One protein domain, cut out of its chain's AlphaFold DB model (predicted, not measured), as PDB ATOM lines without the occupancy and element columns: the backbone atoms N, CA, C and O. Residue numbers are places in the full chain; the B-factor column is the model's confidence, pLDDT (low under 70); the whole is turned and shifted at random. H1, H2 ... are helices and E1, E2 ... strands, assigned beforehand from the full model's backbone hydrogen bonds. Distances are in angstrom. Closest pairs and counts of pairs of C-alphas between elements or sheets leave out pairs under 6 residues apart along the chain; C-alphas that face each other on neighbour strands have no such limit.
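What this domain is: This is residues 488 to 619 of the 917 residues of the protein "Oxidoreductase" of Legionella busanensis (UniProt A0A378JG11). Helix H2 runs through the core of a helical domain: long H7 packs alongside it, H6 crosses it, the small strand hairpin E1 E2 packs on its residues 514 to 522, and H1 packs near its beginning. On the side away from H1, H3 leads out, short H4 turns the corner and H5 folds back; residues 614 to 619 stick out. The printed part has 132 residues, with seven named helices and two strands in the order H1 H2 H3 H4 H5 E1 E2 H6 H7; the sheet, E1 - E2, is antiparallel and the class is mostly helix. It is compact, with a radius of gyration of the C-alphas of 14.3 A and spans of 39 by 36 by 25 A.

How they stand to each other: H1, residues 493 to 502, touches residues 509 to 514 of H2, residues 509 to 522, at a steep tilt of 47 degrees; the closest C-alphas are those of Arg 497 and Ala 510, 5.5 A. H2 is the hub, touching four helices. It touches H3, residues 524 to 535, only at the corner, with C-alphas 520 and 527 closest at 5.3 A. H4, residues 538 to 543, touches no helix. H5, residues 545 to 558, and H3 only just touch, with 3 pairs of C-alphas within 8 A, those of Ala 526 and Leu 555 closest at 6.5 A; they run opposite ways at a shallow tilt of 16 degrees. E1, residues 564 to 567, and E2, residues 570 to 576, form a hairpin, with N 565 and O 575 at 2.8 A and N 570 and O 567 at 3.0 A, within hydrogen-bond range. The closest C-alphas of H2 and E1 are those of Ala 518 and Ser 567, 5.3 A. With its residues 579 to 586, H6, residues 577 to 593, touches H2 at a steep tilt of 64 degrees, C-alphas 512 and 583 closest at 4.8 A. H7, residues 595 to 618, touches H2 at a shallow tilt of 28 degrees, the same way, C-alphas 521 and 608 closest at 5.2 A. H1 and H5 are apart. Every O i to N i+4 pair is within hydrogen-bond range in H1, H4, H5 and H7; in H2 it is 9 of 10, in H3 6 of 8 and in H6 11 of 13.

Where its parts are: H1 begins at C-alpha 493, (8.192, -50.227, -17.901). H2 measures 19.9 A, H5 19.8 A, H6 24.3 A and H7 34.2 A from first to last C-alpha. H7 ends at C-alpha 618, (-15.175, -58.174, -22.523).

The domain as a whole: The C-alphas of Lys 542 and Asn 619, the two farthest apart, are 41.5 A apart. The printed part has no cut and no long link. Its mean pLDDT is 92.4, and no printed residue is under 70.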
ATOM      1  N   GLU A 488       0.503 -55.466 -22.065       90.44
ATOM      2  CA  GLU A 488       1.730 -55.983 -21.445       90.44
ATOM      3  C   GLU A 488       2.978 -55.433 -22.133       90.44
ATOM      4  O   GLU A 488       3.969 -55.158 -21.467       90.44
ATOM      5  N   GLU A 489       2.910 -55.222 -23.448       91.75
ATOM      6  CA  GLU A 489       3.971 -54.610 -24.245       91.75
ATOM      7  C   GLU A 489       3.916 -53.080 -24.133       91.75
ATOM      8  O   GLU A 489       4.886 -52.444 -23.707       91.75
ATOM      9  N   GLU A 490       2.753 -52.499 -24.442       93.19
ATOM     10  CA  GLU A 490       2.549 -51.055 -24.600       93.19
ATOM     11  C   GLU A 490       2.731 -50.287 -23.290       93.19
ATOM     12  O   GLU A 490       3.350 -49.221 -23.267       93.19
ATOM     13  N   LEU A 491       2.248 -50.849 -22.180       94.81
ATOM     14  CA  LEU A 491       2.413 -50.272 -20.850       94.81
ATOM     15  C   LEU A 491       3.611 -50.863 -20.108       94.81
ATOM     16  O   LEU A 491       3.767 -50.567 -18.931       94.81
ATOM     17  N   SER A 492       4.484 -51.665 -20.734       93.00
ATOM     18  CA  SER A 492       5.673 -52.173 -20.039       93.00
ATOM     19  C   SER A 492       6.587 -51.034 -19.578       93.00
ATOM     20  O   SER A 492       6.820 -50.052 -20.283       93.00
ATOM     21  N   ILE A 493       7.204 -51.195 -18.404       90.19
ATOM     22  CA  ILE A 493       8.192 -50.227 -17.901       90.19
ATOM     23  C   ILE A 493       9.363 -50.062 -18.880       90.19
ATOM     24  O   ILE A 493       9.921 -48.972 -18.988       90.19
ATOM     25  N   HIS A 494       9.735 -51.123 -19.603       92.19
ATOM     26  CA  HIS A 494      10.761 -51.048 -20.640       92.19
ATOM     27  C   HIS A 494      10.332 -50.140 -21.800       92.19
ATOM     28  O   HIS A 494      11.061 -49.202 -22.116       92.19
ATOM     29  N   ASN A 495       9.137 -50.343 -22.364       92.31
ATOM     30  CA  ASN A 495       8.617 -49.498 -23.440       92.31
ATOM     31  C   ASN A 495       8.472 -48.034 -22.994       92.31
ATOM     32  O   ASN A 495       8.888 -47.123 -23.705       92.31
ATOM     33  N   ILE A 496       7.978 -47.792 -21.774       94.50
ATOM     34  CA  ILE A 496       7.865 -46.435 -21.214       94.50
ATOM     35  C   ILE A 496       9.239 -45.756 -21.125       94.50
ATOM     36  O   ILE A 496       9.354 -44.574 -21.452       94.50
ATOM     37  N   ARG A 497      10.294 -46.482 -20.720       95.00
ATOM     38  CA  ARG A 497      11.671 -45.955 -20.708       95.00
ATOM     39  C   ARG A 497      12.167 -45.618 -22.108       95.00
ATOM     40  O   ARG A 497      12.741 -44.550 -22.289       95.00
ATOM     41  N   GLU A 498      11.932 -46.485 -23.089       93.81
ATOM     42  CA  GLU A 498      12.339 -46.226 -24.475       93.81
ATOM     43  C   GLU A 498      11.599 -45.017 -25.068       93.81
ATOM     44  O   GLU A 498      12.224 -44.151 -25.681       93.81
ATOM     45  N   LEU A 499      10.291 -44.883 -24.821       93.25
ATOM     46  CA  LEU A 499       9.516 -43.700 -25.213       93.25
ATOM     47  C   LEU A 499      10.047 -42.423 -24.548       93.25
ATOM     48  O   LEU A 499      10.261 -41.420 -25.232       93.25
ATOM     49  N   ALA A 500      10.303 -42.462 -23.237       94.44
ATOM     50  CA  ALA A 500      10.854 -41.333 -22.493       94.44
ATOM     51  C   ALA A 500      12.229 -40.914 -23.036       94.44
ATOM     52  O   ALA A 500      12.449 -39.737 -23.320       94.44
ATOM     53  N   LYS A 501      13.115 -41.884 -23.282       95.25
ATOM     54  CA  LYS A 501      14.444 -41.672 -23.863       95.25
ATOM     55  C   LYS A 501      14.369 -41.052 -25.258       95.25
ATOM     56  O   LYS A 501      15.069 -40.078 -25.530       95.25
ATOM     57  N   ASN A 502      13.491 -41.564 -26.124       93.44
ATOM     58  CA  ASN A 502      13.289 -41.034 -27.476       93.44
ATOM     59  C   ASN A 502      12.792 -39.579 -27.465       93.44
ATOM     60  O   ASN A 502      13.149 -38.796 -28.345       93.44
ATOM     61  N   LEU A 503      12.014 -39.202 -26.447       93.88
ATOM     62  CA  LEU A 503      11.514 -37.841 -26.245       93.88
ATOM     63  C   LEU A 503      12.415 -36.971 -25.354       93.88
ATOM     64  O   LEU A 503      12.065 -35.821 -25.092       93.88
ATOM     65  N   LYS A 504      13.578 -37.482 -24.922       95.75
ATOM     66  CA  LYS A 504      14.532 -36.794 -24.032       95.75
ATOM     67  C   LYS A 504      13.916 -36.366 -22.688       95.75
ATOM     68  O   LYS A 504      14.219 -35.290 -22.177       95.75
ATOM     69  N   ILE A 505      13.043 -37.202 -22.134       94.44
ATOM     70  CA  ILE A 505      12.433 -37.037 -20.808       94.44
ATOM     71  C   ILE A 505      13.357 -37.668 -19.749       94.44
ATOM     72  O   ILE A 505      14.100 -38.599 -20.053       94.44
ATOM     73  N   ALA A 506      13.326 -37.151 -18.517       92.50
ATOM     74  CA  ALA A 506      14.161 -37.616 -17.408       92.50
ATOM     75  C   ALA A 506      13.992 -39.119 -17.091       92.50
ATOM     76  O   ALA A 506      12.901 -39.679 -17.210       92.50
ATOM     77  N   ASP A 507      15.072 -39.758 -16.632       87.06
ATOM     78  CA  ASP A 507      15.128 -41.209 -16.383       87.06
ATOM     79  C   ASP A 507      14.161 -41.686 -15.282       87.06
ATOM     80  O   ASP A 507      13.716 -42.839 -15.277       87.06
ATOM     81  N   ASP A 508      13.808 -40.801 -14.346       90.56
ATOM     82  CA  ASP A 508      12.880 -41.086 -13.251       90.56
ATOM     83  C   ASP A 508      11.405 -41.125 -13.693       90.56
ATOM     84  O   ASP A 508      10.555 -41.657 -12.968       90.56
ATOM     85  N   PHE A 509      11.097 -40.641 -14.902       95.19
ATOM     86  CA  PHE A 509       9.745 -40.597 -15.456       95.19
ATOM     87  C   PHE A 509       9.084 -41.974 -15.462       95.19
ATOM     88  O   PHE A 509       7.972 -42.132 -14.964       95.19
ATOM     89  N   ALA A 510       9.777 -43.002 -15.958       93.69
ATOM     90  CA  ALA A 510       9.199 -44.339 -16.088       93.69
ATOM     91  C   ALA A 510       8.812 -44.963 -14.736       93.69
ATOM     92  O   ALA A 510       7.805 -45.664 -14.641       93.69
ATOM     93  N   THR A 511       9.586 -44.690 -13.683       91.75
ATOM     94  CA  THR A 511       9.303 -45.180 -12.325       91.75
ATOM     95  C   THR A 511       8.075 -44.486 -11.739       91.75
ATOM     96  O   THR A 511       7.183 -45.152 -11.205       91.75
ATOM     97  N   ASN A 512       7.988 -43.160 -11.894       94.38
ATOM     98  CA  ASN A 512       6.819 -42.399 -11.462       94.38
ATOM     99  C   ASN A 512       5.562 -42.845 -12.224       94.38
ATOM    100  O   ASN A 512       4.527 -43.119 -11.608       94.38
ATOM    101  N   MET A 513       5.680 -43.012 -13.544       95.38
ATOM    102  CA  MET A 513       4.586 -43.443 -14.410       95.38
ATOM    103  C   MET A 513       4.090 -44.847 -14.108       95.38
ATOM    104  O   MET A 513       2.885 -45.062 -14.155       95.38
ATOM    105  N   ALA A 514       4.965 -45.786 -13.748       93.94
ATOM    106  CA  ALA A 514       4.530 -47.126 -13.368       93.94
ATOM    107  C   ALA A 514       3.526 -47.084 -12.202       93.94
ATOM    108  O   ALA A 514       2.455 -47.681 -12.273       93.94
ATOM    109  N   SER A 515       3.807 -46.283 -11.172       93.25
ATOM    110  CA  SER A 515       2.900 -46.126 -10.027       93.25
ATOM    111  C   SER A 515       1.548 -45.515 -10.433       93.25
ATOM    112  O   SER A 515       0.498 -45.955  -9.966       93.25
ATOM    113  N   LEU A 516       1.556 -44.526 -11.336       94.75
ATOM    114  CA  LEU A 516       0.335 -43.871 -11.829       94.75
ATOM    115  C   LEU A 516      -0.489 -44.775 -12.741       94.75
ATOM    116  O   LEU A 516      -1.712 -44.803 -12.635       94.75
ATOM    117  N   ILE A 517       0.166 -45.539 -13.613       95.81
ATOM    118  CA  ILE A 517      -0.480 -46.522 -14.482       95.81
ATOM    119  C   ILE A 517      -1.145 -47.598 -13.624       95.81
ATOM    120  O   ILE A 517      -2.326 -47.875 -13.821       95.81
ATOM    121  N   ALA A 518      -0.448 -48.124 -12.610       94.69
ATOM    122  CA  ALA A 518      -1.024 -49.078 -11.667       94.69
ATOM    123  C   ALA A 518      -2.269 -48.510 -10.965       94.69
ATOM    124  O   ALA A 518      -3.290 -49.195 -10.883       94.69
ATOM    125  N   LEU A 519      -2.211 -47.253 -10.504       95.06
ATOM    126  CA  LEU A 519      -3.345 -46.583  -9.862       95.06
ATOM    127  C   LEU A 519      -4.515 -46.380 -10.837       95.06
ATOM    128  O   LEU A 519      -5.648 -46.728 -10.515       95.06
ATOM    129  N   SER A 520      -4.246 -45.849 -12.032       95.19
ATOM    130  CA  SER A 520      -5.264 -45.566 -13.054       95.19
ATOM    131  C   SER A 520      -5.949 -46.833 -13.578       95.19
ATOM    132  O   SER A 520      -7.156 -46.813 -13.818       95.19
ATOM    133  N   TYR A 521      -5.211 -47.944 -13.686       95.12
ATOM    134  CA  TYR A 521      -5.739 -49.236 -14.112       95.12
ATOM    135  C   TYR A 521      -6.553 -49.914 -13.005       95.12
ATOM    136  O   TYR A 521      -7.678 -50.346 -13.244       95.12
ATOM    137  N   SER A 522      -6.012 -50.015 -11.785       93.88
ATOM    138  CA  SER A 522      -6.658 -50.773 -10.702       93.88
ATOM    139  C   SER A 522      -7.782 -49.989 -10.010       93.88
ATOM    140  O   SER A 522      -8.775 -50.580  -9.592       93.88
ATOM    141  N   PHE A 523      -7.657 -48.661  -9.914       94.25
ATOM    142  CA  PHE A 523      -8.586 -47.779  -9.194       94.25
ATOM    143  C   PHE A 523      -8.992 -46.554 -10.040       94.25
ATOM    144  O   PHE A 523      -8.781 -45.408  -9.627       94.25
ATOM    145  N   PRO A 524      -9.625 -46.751 -11.215       92.50
ATOM    146  CA  PRO A 524      -9.925 -45.665 -12.150       92.50
ATOM    147  C   PRO A 524     -10.818 -44.573 -11.546       92.50
ATOM    148  O   PRO A 524     -10.619 -43.399 -11.840       92.50
ATOM    149  N   LYS A 525     -11.757 -44.931 -10.655       91.06
ATOM    150  CA  LYS A 525     -12.614 -43.956  -9.954       91.06
ATOM    151  C   LYS A 525     -11.802 -43.000  -9.078       91.06
ATOM    152  O   LYS A 525     -12.013 -41.795  -9.157       91.06
ATOM    153  N   ALA A 526     -10.860 -43.524  -8.293       92.94
ATOM    154  CA  ALA A 526      -9.976 -42.703  -7.473       92.94
ATOM    155  C   ALA A 526      -9.070 -41.831  -8.351       92.94
ATOM    156  O   ALA A 526      -8.993 -40.621  -8.158       92.94
ATOM    157  N   PHE A 527      -8.445 -42.420  -9.377       94.56
ATOM    158  CA  PHE A 527      -7.580 -41.674 -10.290       94.56
ATOM    159  C   PHE A 527      -8.312 -40.514 -10.983       94.56
ATOM    160  O   PHE A 527      -7.782 -39.410 -11.059       94.56
ATOM    161  N   ASN A 528      -9.558 -40.724 -11.411       91.50
ATOM    162  CA  ASN A 528     -10.393 -39.686 -12.017       91.50
ATOM    163  C   ASN A 528     -10.638 -38.493 -11.084       91.50
ATOM    164  O   ASN A 528     -10.579 -37.346 -11.522       91.50
ATOM    165  N   GLN A 529     -10.839 -38.735  -9.786       91.12
ATOM    166  CA  GLN A 529     -10.978 -37.654  -8.808       91.12
ATOM    167  C   GLN A 529      -9.662 -36.903  -8.562       91.12
ATOM    168  O   GLN A 529      -9.687 -35.728  -8.207       91.12
ATOM    169  N   ILE A 530      -8.511 -37.547  -8.762       91.56
ATOM    170  CA  ILE A 530      -7.190 -36.903  -8.679       91.56
ATOM    171  C   ILE A 530      -6.917 -36.077  -9.938       91.56
ATOM    172  O   ILE A 530      -6.329 -34.998  -9.868       91.56
ATOM    173  N   ARG A 531      -7.367 -36.566 -11.094       89.00
ATOM    174  CA  ARG A 531      -7.087 -35.983 -12.406       89.00
ATOM    175  C   ARG A 531      -7.557 -34.540 -12.561       89.00
ATOM    176  O   ARG A 531      -6.881 -33.755 -13.215       89.00
ATOM    177  N   GLN A 532      -8.637 -34.133 -11.897       88.12
ATOM    178  CA  GLN A 532      -9.048 -32.721 -11.898       88.12
ATOM    179  C   GLN A 532      -7.929 -31.777 -11.407       88.12
ATOM    180  O   GLN A 532      -7.800 -30.655 -11.893       88.12
ATOM    181  N   PHE A 533      -7.077 -32.242 -10.484       88.75
ATOM    182  CA  PHE A 533      -5.946 -31.477  -9.959       88.75
ATOM    183  C   PHE A 533      -4.727 -31.528 -10.882       88.75
ATOM    184  O   PHE A 533      -3.984 -30.553 -10.954       88.75
ATOM    185  N   THR A 534      -4.530 -32.625 -11.620       85.38
ATOM    186  CA  THR A 534      -3.464 -32.708 -12.635       85.38
ATOM    187  C   THR A 534      -3.794 -31.825 -13.837       85.38
ATOM    188  O   THR A 534      -2.917 -31.175 -14.399       85.38
ATOM    189  N   GLU A 535      -5.073 -31.733 -14.204       84.56
ATOM    190  CA  GLU A 535      -5.550 -30.877 -15.288       84.56
ATOM    191  C   GLU A 535      -5.693 -29.412 -14.869       84.56
ATOM    192  O   GLU A 535      -5.576 -28.529 -15.719       84.56
ATOM    193  N   ASN A 536      -5.853 -29.111 -13.579       86.81
ATOM    194  CA  ASN A 536      -5.870 -27.743 -13.065       86.81
ATOM    195  C   ASN A 536      -5.109 -27.612 -11.728       86.81
ATOM    196  O   ASN A 536      -5.737 -27.547 -10.666       86.81
ATOM    197  N   PRO A 537      -3.765 -27.494 -11.768       87.62
ATOM    198  CA  PRO A 537      -2.935 -27.393 -10.562       87.62
ATOM    199  C   PRO A 537      -3.324 -26.237  -9.624       87.62
ATOM    200  O   PRO A 537      -3.201 -26.359  -8.406       87.62
ATOM    201  N   LYS A 538      -3.907 -25.150 -10.156       89.06
ATOM    202  CA  LYS A 538      -4.390 -23.997  -9.370       89.06
ATOM    203  C   LYS A 538      -5.486 -24.362  -8.363       89.06
ATOM    204  O   LYS A 538      -5.730 -23.612  -7.421       89.06
ATOM    205  N   LEU A 539      -6.177 -25.490  -8.544       88.06
ATOM    206  CA  LEU A 539      -7.135 -25.985  -7.552       88.06
ATOM    207  C   LEU A 539      -6.444 -26.359  -6.234       88.06
ATOM    208  O   LEU A 539      -7.024 -26.151  -5.172       88.06
ATOM    209  N   ILE A 540      -5.201 -26.845  -6.292       88.69
ATOM    210  CA  ILE A 540      -4.408 -27.175  -5.103       88.69
ATOM    211  C   ILE A 540      -4.014 -25.896  -4.370       88.69
ATOM    212  O   ILE A 540      -4.179 -25.821  -3.157       88.69
ATOM    213  N   GLU A 541      -3.572 -24.866  -5.096       89.00
ATOM    214  CA  GLU A 541      -3.236 -23.557  -4.514       89.00
ATOM    215  C   GLU A 541      -4.433 -22.943  -3.779       89.00
ATOM    216  O   GLU A 541      -4.294 -22.452  -2.661       89.00
ATOM    217  N   LYS A 542      -5.629 -23.025  -4.379       91.38
ATOM    218  CA  LYS A 542      -6.878 -22.533  -3.776       91.38
ATOM    219  C   LYS A 542      -7.297 -23.328  -2.540       91.38
ATOM    220  O   LYS A 542      -7.822 -22.752  -1.594       91.38
ATOM    221  N   MET A 543      -7.117 -24.644  -2.573       91.75
ATOM    222  CA  MET A 543      -7.519 -25.552  -1.497       91.75
ATOM    223  C   MET A 543      -6.509 -25.587  -0.335       91.75
ATOM    224  O   MET A 543      -6.885 -25.858   0.807       91.75
ATOM    225  N   GLY A 544      -5.237 -25.300  -0.620       91.06
ATOM    226  CA  GLY A 544      -4.106 -25.425   0.294       91.06
ATOM    227  C   GLY A 544      -3.550 -26.853   0.363       91.06
ATOM    228  O   GLY A 544      -4.298 -27.832   0.404       91.06
ATOM    229  N   THR A 545      -2.219 -26.977   0.432       88.88
ATOM    230  CA  THR A 545      -1.491 -28.262   0.398       88.88
ATOM    231  C   THR A 545      -1.948 -29.245   1.479       88.88
ATOM    232  O   THR A 545      -2.203 -30.405   1.179       88.88
ATOM    233  N   SER A 546      -2.152 -28.788   2.718       90.19
ATOM    234  CA  SER A 546      -2.590 -29.658   3.825       90.19
ATOM    235  C   SER A 546      -4.017 -30.191   3.655       90.19
ATOM    236  O   SER A 546      -4.366 -31.257   4.166       90.19
ATOM    237  N   THR A 547      -4.882 -29.457   2.955       91.88
ATOM    238  CA  THR A 547      -6.233 -29.919   2.617       91.88
ATOM    239  C   THR A 547      -6.186 -30.893   1.447       91.88
ATOM    240  O   THR A 547      -6.867 -31.913   1.491       91.88
ATOM    241  N   TYR A 548      -5.334 -30.635   0.451       90.44
ATOM    242  CA  TYR A 548      -5.088 -31.560  -0.654       90.44
ATOM    243  C   TYR A 548      -4.551 -32.916  -0.171       90.44
ATOM    244  O   TYR A 548      -5.067 -33.959  -0.559       90.44
ATOM    245  N   GLU A 549      -3.566 -32.924   0.727       89.69
ATOM    246  CA  GLU A 549      -3.012 -34.160   1.294       89.69
ATOM    247  C   GLU A 549      -4.073 -34.971   2.051       89.69
ATOM    248  O   GLU A 549      -4.191 -36.180   1.845       89.69
ATOM    249  N   ARG A 550      -4.904 -34.304   2.869       92.19
ATOM    250  CA  ARG A 550      -6.045 -34.943   3.546       92.19
ATOM    251  C   ARG A 550      -7.059 -35.502   2.553       92.19
ATOM    252  O   ARG A 550      -7.545 -36.610   2.760       92.19
ATOM    253  N   PHE A 551      -7.338 -34.777   1.469       93.88
ATOM    254  CA  PHE A 551      -8.200 -35.255   0.389       93.88
ATOM    255  C   PHE A 551      -7.647 -36.541  -0.240       93.88
ATOM    256  O   PHE A 551      -8.382 -37.515  -0.368       93.88
ATOM    257  N   ILE A 552      -6.350 -36.594  -0.566       92.88
ATOM    258  CA  ILE A 552      -5.723 -37.800  -1.129       92.88
ATOM    259  C   ILE A 552      -5.783 -38.972  -0.140       92.88
ATOM    260  O   ILE A 552      -6.130 -40.086  -0.529       92.88
ATOM    261  N   GLN A 553      -5.501 -38.738   1.144       91.06
ATOM    262  CA  GLN A 553      -5.595 -39.778   2.176       91.06
ATOM    263  C   GLN A 553      -7.021 -40.325   2.319       91.06
ATOM    264  O   GLN A 553      -7.210 -41.544   2.352       91.06
ATOM    265  N   GLN A 554      -8.017 -39.436   2.363       93.88
ATOM    266  CA  GLN A 554      -9.431 -39.802   2.420       93.88
ATOM    267  C   GLN A 554      -9.839 -40.602   1.181       93.88
ATOM    268  O   GLN A 554     -10.418 -41.676   1.310       93.88
ATOM    269  N   LEU A 555      -9.459 -40.135  -0.008       93.38
ATOM    270  CA  LEU A 555      -9.763 -40.793  -1.272       93.38
ATOM    271  C   LEU A 555      -9.229 -42.229  -1.330       93.38
ATOM    272  O   LEU A 555      -9.928 -43.139  -1.784       93.38
ATOM    273  N   PHE A 556      -7.993 -42.436  -0.868       93.44
ATOM    274  CA  PHE A 556      -7.379 -43.762  -0.806       93.44
ATOM    275  C   PHE A 556      -8.133 -44.673   0.165       93.44
ATOM    276  O   PHE A 556      -8.378 -45.834  -0.161       93.44
ATOM    277  N   SER A 557      -8.550 -44.140   1.317       92.25
ATOM    278  CA  SER A 557      -9.360 -44.875   2.290       92.25
ATOM    279  C   SER A 557     -10.730 -45.261   1.724       92.25
ATOM    280  O   SER A 557     -11.127 -46.416   1.824       92.25
ATOM    281  N   GLU A 558     -11.450 -44.326   1.099       93.81
ATOM    282  CA  GLU A 558     -12.802 -44.548   0.559       93.81
ATOM    283  C   GLU A 558     -12.829 -45.553  -0.598       93.81
ATOM    284  O   GLU A 558     -13.807 -46.281  -0.772       93.81
ATOM    285  N   ASN A 559     -11.752 -45.621  -1.381       91.88
ATOM    286  CA  ASN A 559     -11.623 -46.561  -2.495       91.88
ATOM    287  C   ASN A 559     -10.918 -47.870  -2.105       91.88
ATOM    288  O   ASN A 559     -10.644 -48.683  -2.986       91.88
ATOM    289  N   ASN A 560     -10.643 -48.090  -0.811       93.44
ATOM    290  CA  ASN A 560      -9.942 -49.267  -0.289       93.44
ATOM    291  C   ASN A 560      -8.606 -49.538  -1.006       93.44
ATOM    292  O   ASN A 560      -8.288 -50.680  -1.348       93.44
ATOM    293  N   ILE A 561      -7.827 -48.483  -1.262       91.94
ATOM    294  CA  ILE A 561      -6.508 -48.613  -1.884       91.94
ATOM    295  C   ILE A 561      -5.527 -49.151  -0.827       91.94
ATOM    296  O   ILE A 561      -5.355 -48.506   0.212       91.94
ATOM    297  N   PRO A 562      -4.887 -50.312  -1.054       91.00
ATOM    298  CA  PRO A 562      -3.989 -50.918  -0.075       91.00
ATOM    299  C   PRO A 562      -2.697 -50.108   0.103       91.00
ATOM    300  O   PRO A 562      -2.280 -49.373  -0.791       91.00
ATOM    301  N   GLU A 563      -2.018 -50.300   1.238       90.31
ATOM    302  CA  GLU A 563      -0.705 -49.685   1.516       90.31
ATOM    303  C   GLU A 563       0.366 -50.079   0.483       90.31
ATOM    304  O   GLU A 563       1.215 -49.267   0.110       90.31
ATOM    305  N   THR A 564       0.279 -51.305  -0.039       91.38
ATOM    306  CA  THR A 564       1.050 -51.763  -1.199       91.38
ATOM    307  C   THR A 564       0.090 -52.099  -2.330       91.38
ATOM    308  O   THR A 564      -0.659 -53.073  -2.263       91.38
ATOM    309  N   LEU A 565       0.121 -51.290  -3.383       88.56
ATOM    310  CA  LEU A 565      -0.666 -51.458  -4.594       88.56
ATOM    311  C   LEU A 565      -0.010 -52.490  -5.515       88.56
ATOM    312  O   LEU A 565       1.053 -52.227  -6.072       88.56
ATOM    313  N   CYS A 566      -0.672 -53.624  -5.734       85.38
ATOM    314  CA  CYS A 566      -0.330 -54.560  -6.804       85.38
ATOM    315  C   CYS A 566      -1.346 -54.404  -7.939       85.38
ATOM    316  O   CYS A 566      -2.557 -54.426  -7.708       85.38
ATOM    317  N   SER A 567      -0.871 -54.228  -9.170       86.44
ATOM    318  CA  SER A 567      -1.734 -54.175 -10.353       86.44
ATOM    319  C   SER A 567      -1.688 -55.510 -11.077       86.44
ATOM    320  O   SER A 567      -0.626 -56.116 -11.174       86.44
ATOM    321  N   SER A 568      -2.802 -55.942 -11.673       85.88
ATOM    322  CA  SER A 568      -2.776 -57.109 -12.562       85.88
ATOM    323  C   SER A 568      -1.947 -56.867 -13.832       85.88
ATOM    324  O   SER A 568      -1.709 -57.814 -14.569       85.88
ATOM    325  N   LEU A 569      -1.547 -55.618 -14.116       84.56
ATOM    326  CA  LEU A 569      -0.569 -55.296 -15.161       84.56
ATOM    327  C   LEU A 569       0.848 -55.768 -14.801       84.56
ATOM    328  O   LEU A 569       1.597 -56.146 -15.693       84.56
ATOM    329  N   TRP A 570       1.201 -55.741 -13.511       87.19
ATOM    330  CA  TRP A 570       2.502 -56.168 -12.980       87.19
ATOM    331  C   TRP A 570       2.306 -56.906 -11.649       87.19
ATOM    332  O   TRP A 570       2.545 -56.324 -10.583       87.19
ATOM    333  N   PRO A 571       1.828 -58.163 -11.674       84.12
ATOM    334  CA  PRO A 571       1.552 -58.930 -10.457       84.12
ATOM    335  C   PRO A 571       2.767 -59.063  -9.527       84.12
ATOM    336  O   PRO A 571       2.616 -59.220  -8.319       84.12
ATOM    337  N   GLU A 572       3.974 -58.986 -10.087       86.19
ATOM    338  CA  GLU A 572       5.252 -59.092  -9.392       86.19
ATOM    339  C   GLU A 572       5.738 -57.778  -8.753       86.19
ATOM    340  O   GLU A 572       6.741 -57.786  -8.036       86.19
ATOM    341  N   LYS A 573       5.058 -56.644  -8.993       87.12
ATOM    342  CA  LYS A 573       5.464 -55.324  -8.484       87.12
ATOM    343  C   LYS A 573       4.437 -54.731  -7.531       87.12
ATOM    344  O   LYS A 573       3.301 -54.451  -7.902       87.12
ATOM    345  N   GLY A 574       4.894 -54.458  -6.310       86.88
ATOM    346  CA  GLY A 574       4.168 -53.660  -5.330       86.88
ATOM    347  C   GLY A 574       4.611 -52.198  -5.361       86.88
ATOM    348  O   GLY A 574       5.804 -51.907  -5.272       86.88
ATOM    349  N   PHE A 575       3.656 -51.277  -5.443       89.81
ATOM    350  CA  PHE A 575       3.890 -49.840  -5.321       89.81
ATOM    351  C   PHE A 575       3.407 -49.371  -3.952       89.81
ATOM    352  O   PHE A 575       2.216 -49.430  -3.653       89.81
ATOM    353  N   ASN A 576       4.327 -48.919  -3.101       92.25
ATOM    354  CA  ASN A 576       3.956 -48.354  -1.808       92.25
ATOM    355  C   ASN A 576       3.149 -47.057  -2.009       92.25
ATOM    356  O   ASN A 576       3.478 -46.241  -2.875       92.25
ATOM    357  N   LYS A 577       2.115 -46.859  -1.191       89.75
ATOM    358  CA  LYS A 577       1.235 -45.686  -1.188       89.75
ATOM    359  C   LYS A 577       1.971 -44.343  -1.216       89.75
ATOM    360  O   LYS A 577       1.617 -43.487  -2.025       89.75
ATOM    361  N   ASP A 578       3.032 -44.170  -0.432       89.38
ATOM    362  CA  ASP A 578       3.833 -42.938  -0.419       89.38
ATOM    363  C   ASP A 578       4.521 -42.690  -1.765       89.38
ATOM    364  O   ASP A 578       4.638 -41.548  -2.214       89.38
ATOM    365  N   SER A 579       4.949 -43.757  -2.449       89.75
ATOM    366  CA  SER A 579       5.498 -43.658  -3.806       89.75
ATOM    367  C   SER A 579       4.433 -43.203  -4.797       89.75
ATOM    368  O   SER A 579       4.713 -42.360  -5.642       89.75
ATOM    369  N   VAL A 580       3.205 -43.717  -4.684       91.00
ATOM    370  CA  VAL A 580       2.089 -43.312  -5.552       91.00
ATOM    371  C   VAL A 580       1.753 -41.830  -5.344       91.00
ATOM    372  O   VAL A 580       1.596 -41.099  -6.320       91.00
ATOM    373  N   ILE A 581       1.709 -41.360  -4.093       90.69
ATOM    374  CA  ILE A 581       1.465 -39.944  -3.756       90.69
ATOM    375  C   ILE A 581       2.572 -39.038  -4.318       90.69
ATOM    376  O   ILE A 581       2.283 -37.986  -4.902       90.69
ATOM    377  N   LYS A 582       3.839 -39.459  -4.213       93.12
ATOM    378  CA  LYS A 582       4.967 -38.758  -4.847       93.12
ATOM    379  C   LYS A 582       4.811 -38.695  -6.365       93.12
ATOM    380  O   LYS A 582       4.960 -37.614  -6.929       93.12
ATOM    381  N   SER A 583       4.428 -39.796  -7.013       94.50
ATOM    382  CA  SER A 583       4.185 -39.814  -8.459       94.50
ATOM    383  C   SER A 583       3.036 -38.898  -8.885       94.50
ATOM    384  O   SER A 583       3.113 -38.284  -9.945       94.50
ATOM    385  N   ILE A 584       1.976 -38.771  -8.075       92.94
ATOM    386  CA  ILE A 584       0.874 -37.827  -8.342       92.94
ATOM    387  C   ILE A 584       1.405 -36.391  -8.335       92.94
ATOM    388  O   ILE A 584       1.154 -35.633  -9.271       92.94
ATOM    389  N   SER A 585       2.194 -36.041  -7.318       91.50
ATOM    390  CA  SER A 585       2.812 -34.715  -7.201       91.50
ATOM    391  C   SER A 585       3.768 -34.431  -8.364       91.50
ATOM    392  O   SER A 585       3.733 -33.348  -8.947       91.50
ATOM    393  N   TYR A 586       4.567 -35.429  -8.757       93.81
ATOM    394  CA  TYR A 586       5.417 -35.369  -9.945       93.81
ATOM    395  C   TYR A 586       4.589 -35.077 -11.200       93.81
ATOM    396  O   TYR A 586       4.879 -34.114 -11.906       93.81
ATOM    397  N   PHE A 587       3.507 -35.820 -11.445       93.38
ATOM    398  CA  PHE A 587       2.659 -35.619 -12.623       93.38
ATOM    399  C   PHE A 587       2.029 -34.222 -12.680       93.38
ATOM    400  O   PHE A 587       2.017 -33.608 -13.745       93.38
ATOM    401  N   ILE A 588       1.574 -33.689 -11.543       91.69
ATOM    402  CA  ILE A 588       1.061 -32.313 -11.452       91.69
ATOM    403  C   ILE A 588       2.145 -31.310 -11.867       91.69
ATOM    404  O   ILE A 588       1.877 -30.411 -12.663       91.69
ATOM    405  N   SER A 589       3.379 -31.495 -11.389       91.81
ATOM    406  CA  SER A 589       4.496 -30.597 -11.710       91.81
ATOM    407  C   SER A 589       4.895 -30.613 -13.191       91.81
ATOM    408  O   SER A 589       5.343 -29.592 -13.717       91.81
ATOM    409  N   LEU A 590       4.683 -31.736 -13.896       93.38
ATOM    410  CA  LEU A 590       5.045 -31.862 -15.311       93.38
ATOM    411  C   LEU A 590       4.281 -30.885 -16.206       93.38
ATOM    412  O   LEU A 590       4.816 -30.496 -17.241       93.38
ATOM    413  N   LYS A 591       3.051 -30.496 -15.845       90.94
ATOM    414  CA  LYS A 591       2.196 -29.682 -16.718       90.94
ATOM    415  C   LYS A 591       2.860 -28.361 -17.106       90.94
ATOM    416  O   LYS A 591       2.873 -28.007 -18.283       90.94
ATOM    417  N   ASP A 592       3.439 -27.683 -16.120       88.94
ATOM    418  CA  ASP A 592       4.063 -26.375 -16.311       88.94
ATOM    419  C   ASP A 592       5.563 -26.498 -16.627       88.94
ATOM    420  O   ASP A 592       6.120 -25.647 -17.319       88.94
ATOM    421  N   GLN A 593       6.227 -27.565 -16.160       92.38
ATOM    422  CA  GLN A 593       7.683 -27.729 -16.288       92.38
ATOM    423  C   GLN A 593       8.118 -28.491 -17.546       92.38
ATOM    424  O   GLN A 593       9.150 -28.175 -18.135       92.38
ATOM    425  N   GLN A 594       7.369 -29.522 -17.951       93.69
ATOM    426  CA  GLN A 594       7.713 -30.422 -19.058       93.69
ATOM    427  C   GLN A 594       6.451 -30.871 -19.826       93.69
ATOM    428  O   GLN A 594       6.029 -32.027 -19.709       93.69
ATOM    429  N   PRO A 595       5.856 -30.007 -20.675       93.19
ATOM    430  CA  PRO A 595       4.589 -30.299 -21.359       93.19
ATOM    431  C   PRO A 595       4.595 -31.588 -22.195       93.19
ATOM    432  O   PRO A 595       3.590 -32.292 -22.268       93.19
ATOM    433  N   ILE A 596       5.736 -31.936 -22.804       94.88
ATOM    434  CA  ILE A 596       5.902 -33.187 -23.564       94.88
ATOM    435  C   ILE A 596       5.751 -34.405 -22.641       94.88
ATOM    436  O   ILE A 596       5.012 -35.335 -22.965       94.88
ATOM    437  N   ALA A 597       6.405 -34.383 -21.474       95.25
ATOM    438  CA  ALA A 597       6.306 -35.448 -20.481       95.25
ATOM    439  C   ALA A 597       4.899 -35.528 -19.878       95.25
ATOM    440  O   ALA A 597       4.368 -36.624 -19.722       95.25
ATOM    441  N   PHE A 598       4.259 -34.383 -19.617       95.50
ATOM    442  CA  PHE A 598       2.866 -34.332 -19.169       95.50
ATOM    443  C   PHE A 598       1.909 -34.973 -20.185       95.50
ATOM    444  O   PHE A 598       1.078 -35.800 -19.812       95.50
ATOM    445  N   ASN A 599       2.047 -34.647 -21.474       94.06
ATOM    446  CA  ASN A 599       1.211 -35.218 -22.531       94.06
ATOM    447  C   ASN A 599       1.428 -36.729 -22.686       94.06
ATOM    448  O   ASN A 599       0.457 -37.471 -22.841       94.06
ATOM    449  N   LEU A 600       2.679 -37.201 -22.592       95.56
ATOM    450  CA  LEU A 600       2.972 -38.635 -22.582       95.56
ATOM    451  C   LEU A 600       2.359 -39.320 -21.352       95.56
ATOM    452  O   LEU A 600       1.724 -40.364 -21.491       95.56
ATOM    453  N   ALA A 601       2.507 -38.731 -20.163       95.75
ATOM    454  CA  ALA A 601       1.938 -39.255 -18.926       95.75
ATOM    455  C   ALA A 601       0.412 -39.381 -19.015       95.75
ATOM    456  O   ALA A 601      -0.132 -40.454 -18.746       95.75
ATOM    457  N   LYS A 602      -0.259 -38.319 -19.484       95.12
ATOM    458  CA  LYS A 602      -1.706 -38.292 -19.726       95.12
ATOM    459  C   LYS A 602      -2.124 -39.434 -20.653       95.12
ATOM    460  O   LYS A 602      -2.955 -40.252 -20.263       95.12
ATOM    461  N   ARG A 603      -1.477 -39.547 -21.819       95.50
ATOM    462  CA  ARG A 603      -1.726 -40.614 -22.804       95.50
ATOM    463  C   ARG A 603      -1.577 -42.013 -22.199       95.50
ATOM    464  O   ARG A 603      -2.441 -42.853 -22.421       95.50
ATOM    465  N   LEU A 604      -0.511 -42.275 -21.438       96.81
ATOM    466  CA  LEU A 604      -0.267 -43.591 -20.833       96.81
ATOM    467  C   LEU A 604      -1.313 -43.944 -19.765       96.81
ATOM    468  O   LEU A 604      -1.772 -45.084 -19.709       96.81
ATOM    469  N   THR A 605      -1.725 -42.977 -18.940       96.56
ATOM    470  CA  THR A 605      -2.797 -43.199 -17.954       96.56
ATOM    471  C   THR A 605      -4.166 -43.367 -18.612       96.56
ATOM    472  O   THR A 605      -4.944 -44.207 -18.175       96.56
ATOM    473  N   ASP A 606      -4.441 -42.645 -19.705       96.81
ATOM    474  CA  ASP A 606      -5.653 -42.833 -20.507       96.81
ATOM    475  C   ASP A 606      -5.696 -44.232 -21.127       96.81
ATOM    476  O   ASP A 606      -6.698 -44.934 -21.004       96.81
ATOM    477  N   LEU A 607      -4.586 -44.680 -21.715       97.50
ATOM    478  CA  LEU A 607      -4.465 -46.020 -22.282       97.50
ATOM    479  C   LEU A 607      -4.698 -47.112 -21.222       97.50
ATOM    480  O   LEU A 607      -5.419 -48.077 -21.469       97.50
ATOM    481  N   ALA A 608      -4.157 -46.941 -20.013       97.19
ATOM    482  CA  ALA A 608      -4.394 -47.854 -18.898       97.19
ATOM    483  C   ALA A 608      -5.879 -47.919 -18.491       97.19
ATOM    484  O   ALA A 608      -6.412 -49.009 -18.263       97.19
ATOM    485  N   GLN A 609      -6.573 -46.778 -18.449       97.19
ATOM    486  CA  GLN A 609      -8.013 -46.734 -18.178       97.19
ATOM    487  C   GLN A 609      -8.832 -47.418 -19.275       97.19
ATOM    488  O   GLN A 609      -9.746 -48.179 -18.958       97.19
ATOM    489  N   LEU A 610      -8.479 -47.204 -20.547       98.19
ATOM    490  CA  LEU A 610      -9.134 -47.848 -21.687       98.19
ATOM    491  C   LEU A 610      -8.983 -49.374 -21.640       98.19
ATOM    492  O   LEU A 610      -9.978 -50.080 -21.790       98.19
ATOM    493  N   TYR A 611      -7.789 -49.902 -21.345       98.06
ATOM    494  CA  TYR A 611      -7.602 -51.349 -21.161       98.06
ATOM    495  C   TYR A 611      -8.380 -51.904 -19.969       98.06
ATOM    496  O   TYR A 611      -8.916 -53.010 -20.052       98.06
ATOM    497  N   CYS A 612      -8.445 -51.165 -18.858       96.31
ATOM    498  CA  CYS A 612      -9.242 -51.561 -17.700       96.31
ATOM    499  C   CYS A 612     -10.729 -51.652 -18.069       96.31
ATOM    500  O   CYS A 612     -11.382 -52.653 -17.768       96.31
ATOM    501  N   GLU A 613     -11.257 -50.646 -18.767       97.81
ATOM    502  CA  GLU A 613     -12.652 -50.640 -19.197       97.81
ATOM    503  C   GLU A 613     -12.933 -51.741 -20.224       97.81
ATOM    504  O   GLU A 613     -13.879 -52.506 -20.055       97.81
ATOM    505  N   TYR A 614     -12.059 -51.914 -21.216       98.06
ATOM    506  CA  TYR A 614     -12.161 -52.993 -22.198       98.06
ATOM    507  C   TYR A 614     -12.149 -54.371 -21.530       98.06
ATOM    508  O   TYR A 614     -13.004 -55.207 -21.823       98.06
ATOM    509  N   SER A 615     -11.268 -54.582 -20.546       96.69
ATOM    510  CA  SER A 615     -11.226 -55.808 -19.747       96.69
ATOM    511  C   SER A 615     -12.524 -56.052 -18.969       96.69
ATOM    512  O   SER A 615     -12.972 -57.194 -18.875       96.69
ATOM    513  N   LYS A 616     -13.178 -55.013 -18.437       95.81
ATOM    514  CA  LYS A 616     -14.481 -55.169 -17.768       95.81
ATOM    515  C   LYS A 616     -15.586 -55.535 -18.754       95.81
ATOM    516  O   LYS A 616     -16.357 -56.450 -18.479       95.81
ATOM    517  N   VAL A 617     -15.660 -54.842 -19.891       96.50
ATOM    518  CA  VAL A 617     -16.715 -55.049 -20.898       96.50
ATOM    519  C   VAL A 617     -16.584 -56.424 -21.554       96.50
ATOM    520  O   VAL A 617     -17.571 -57.144 -21.696       96.50
ATOM    521  N   ILE A 618     -15.370 -56.854 -21.907       95.81
ATOM    522  CA  ILE A 618     -15.175 -58.174 -22.523       95.81
ATOM    523  C   ILE A 618     -15.558 -59.303 -21.548       95.81
ATOM    524  O   ILE A 618     -16.146 -60.301 -21.965       95.81
ATOM    525  N   ASN A 619     -15.365 -59.092 -20.241       95.12
ATOM    526  CA  ASN A 619     -15.713 -60.039 -19.178       95.12
ATOM    527  C   ASN A 619     -17.139 -59.887 -18.606       95.12
ATOM    528  O   ASN A 619     -17.509 -60.646 -17.713       95.12
TER     529      ASN A 619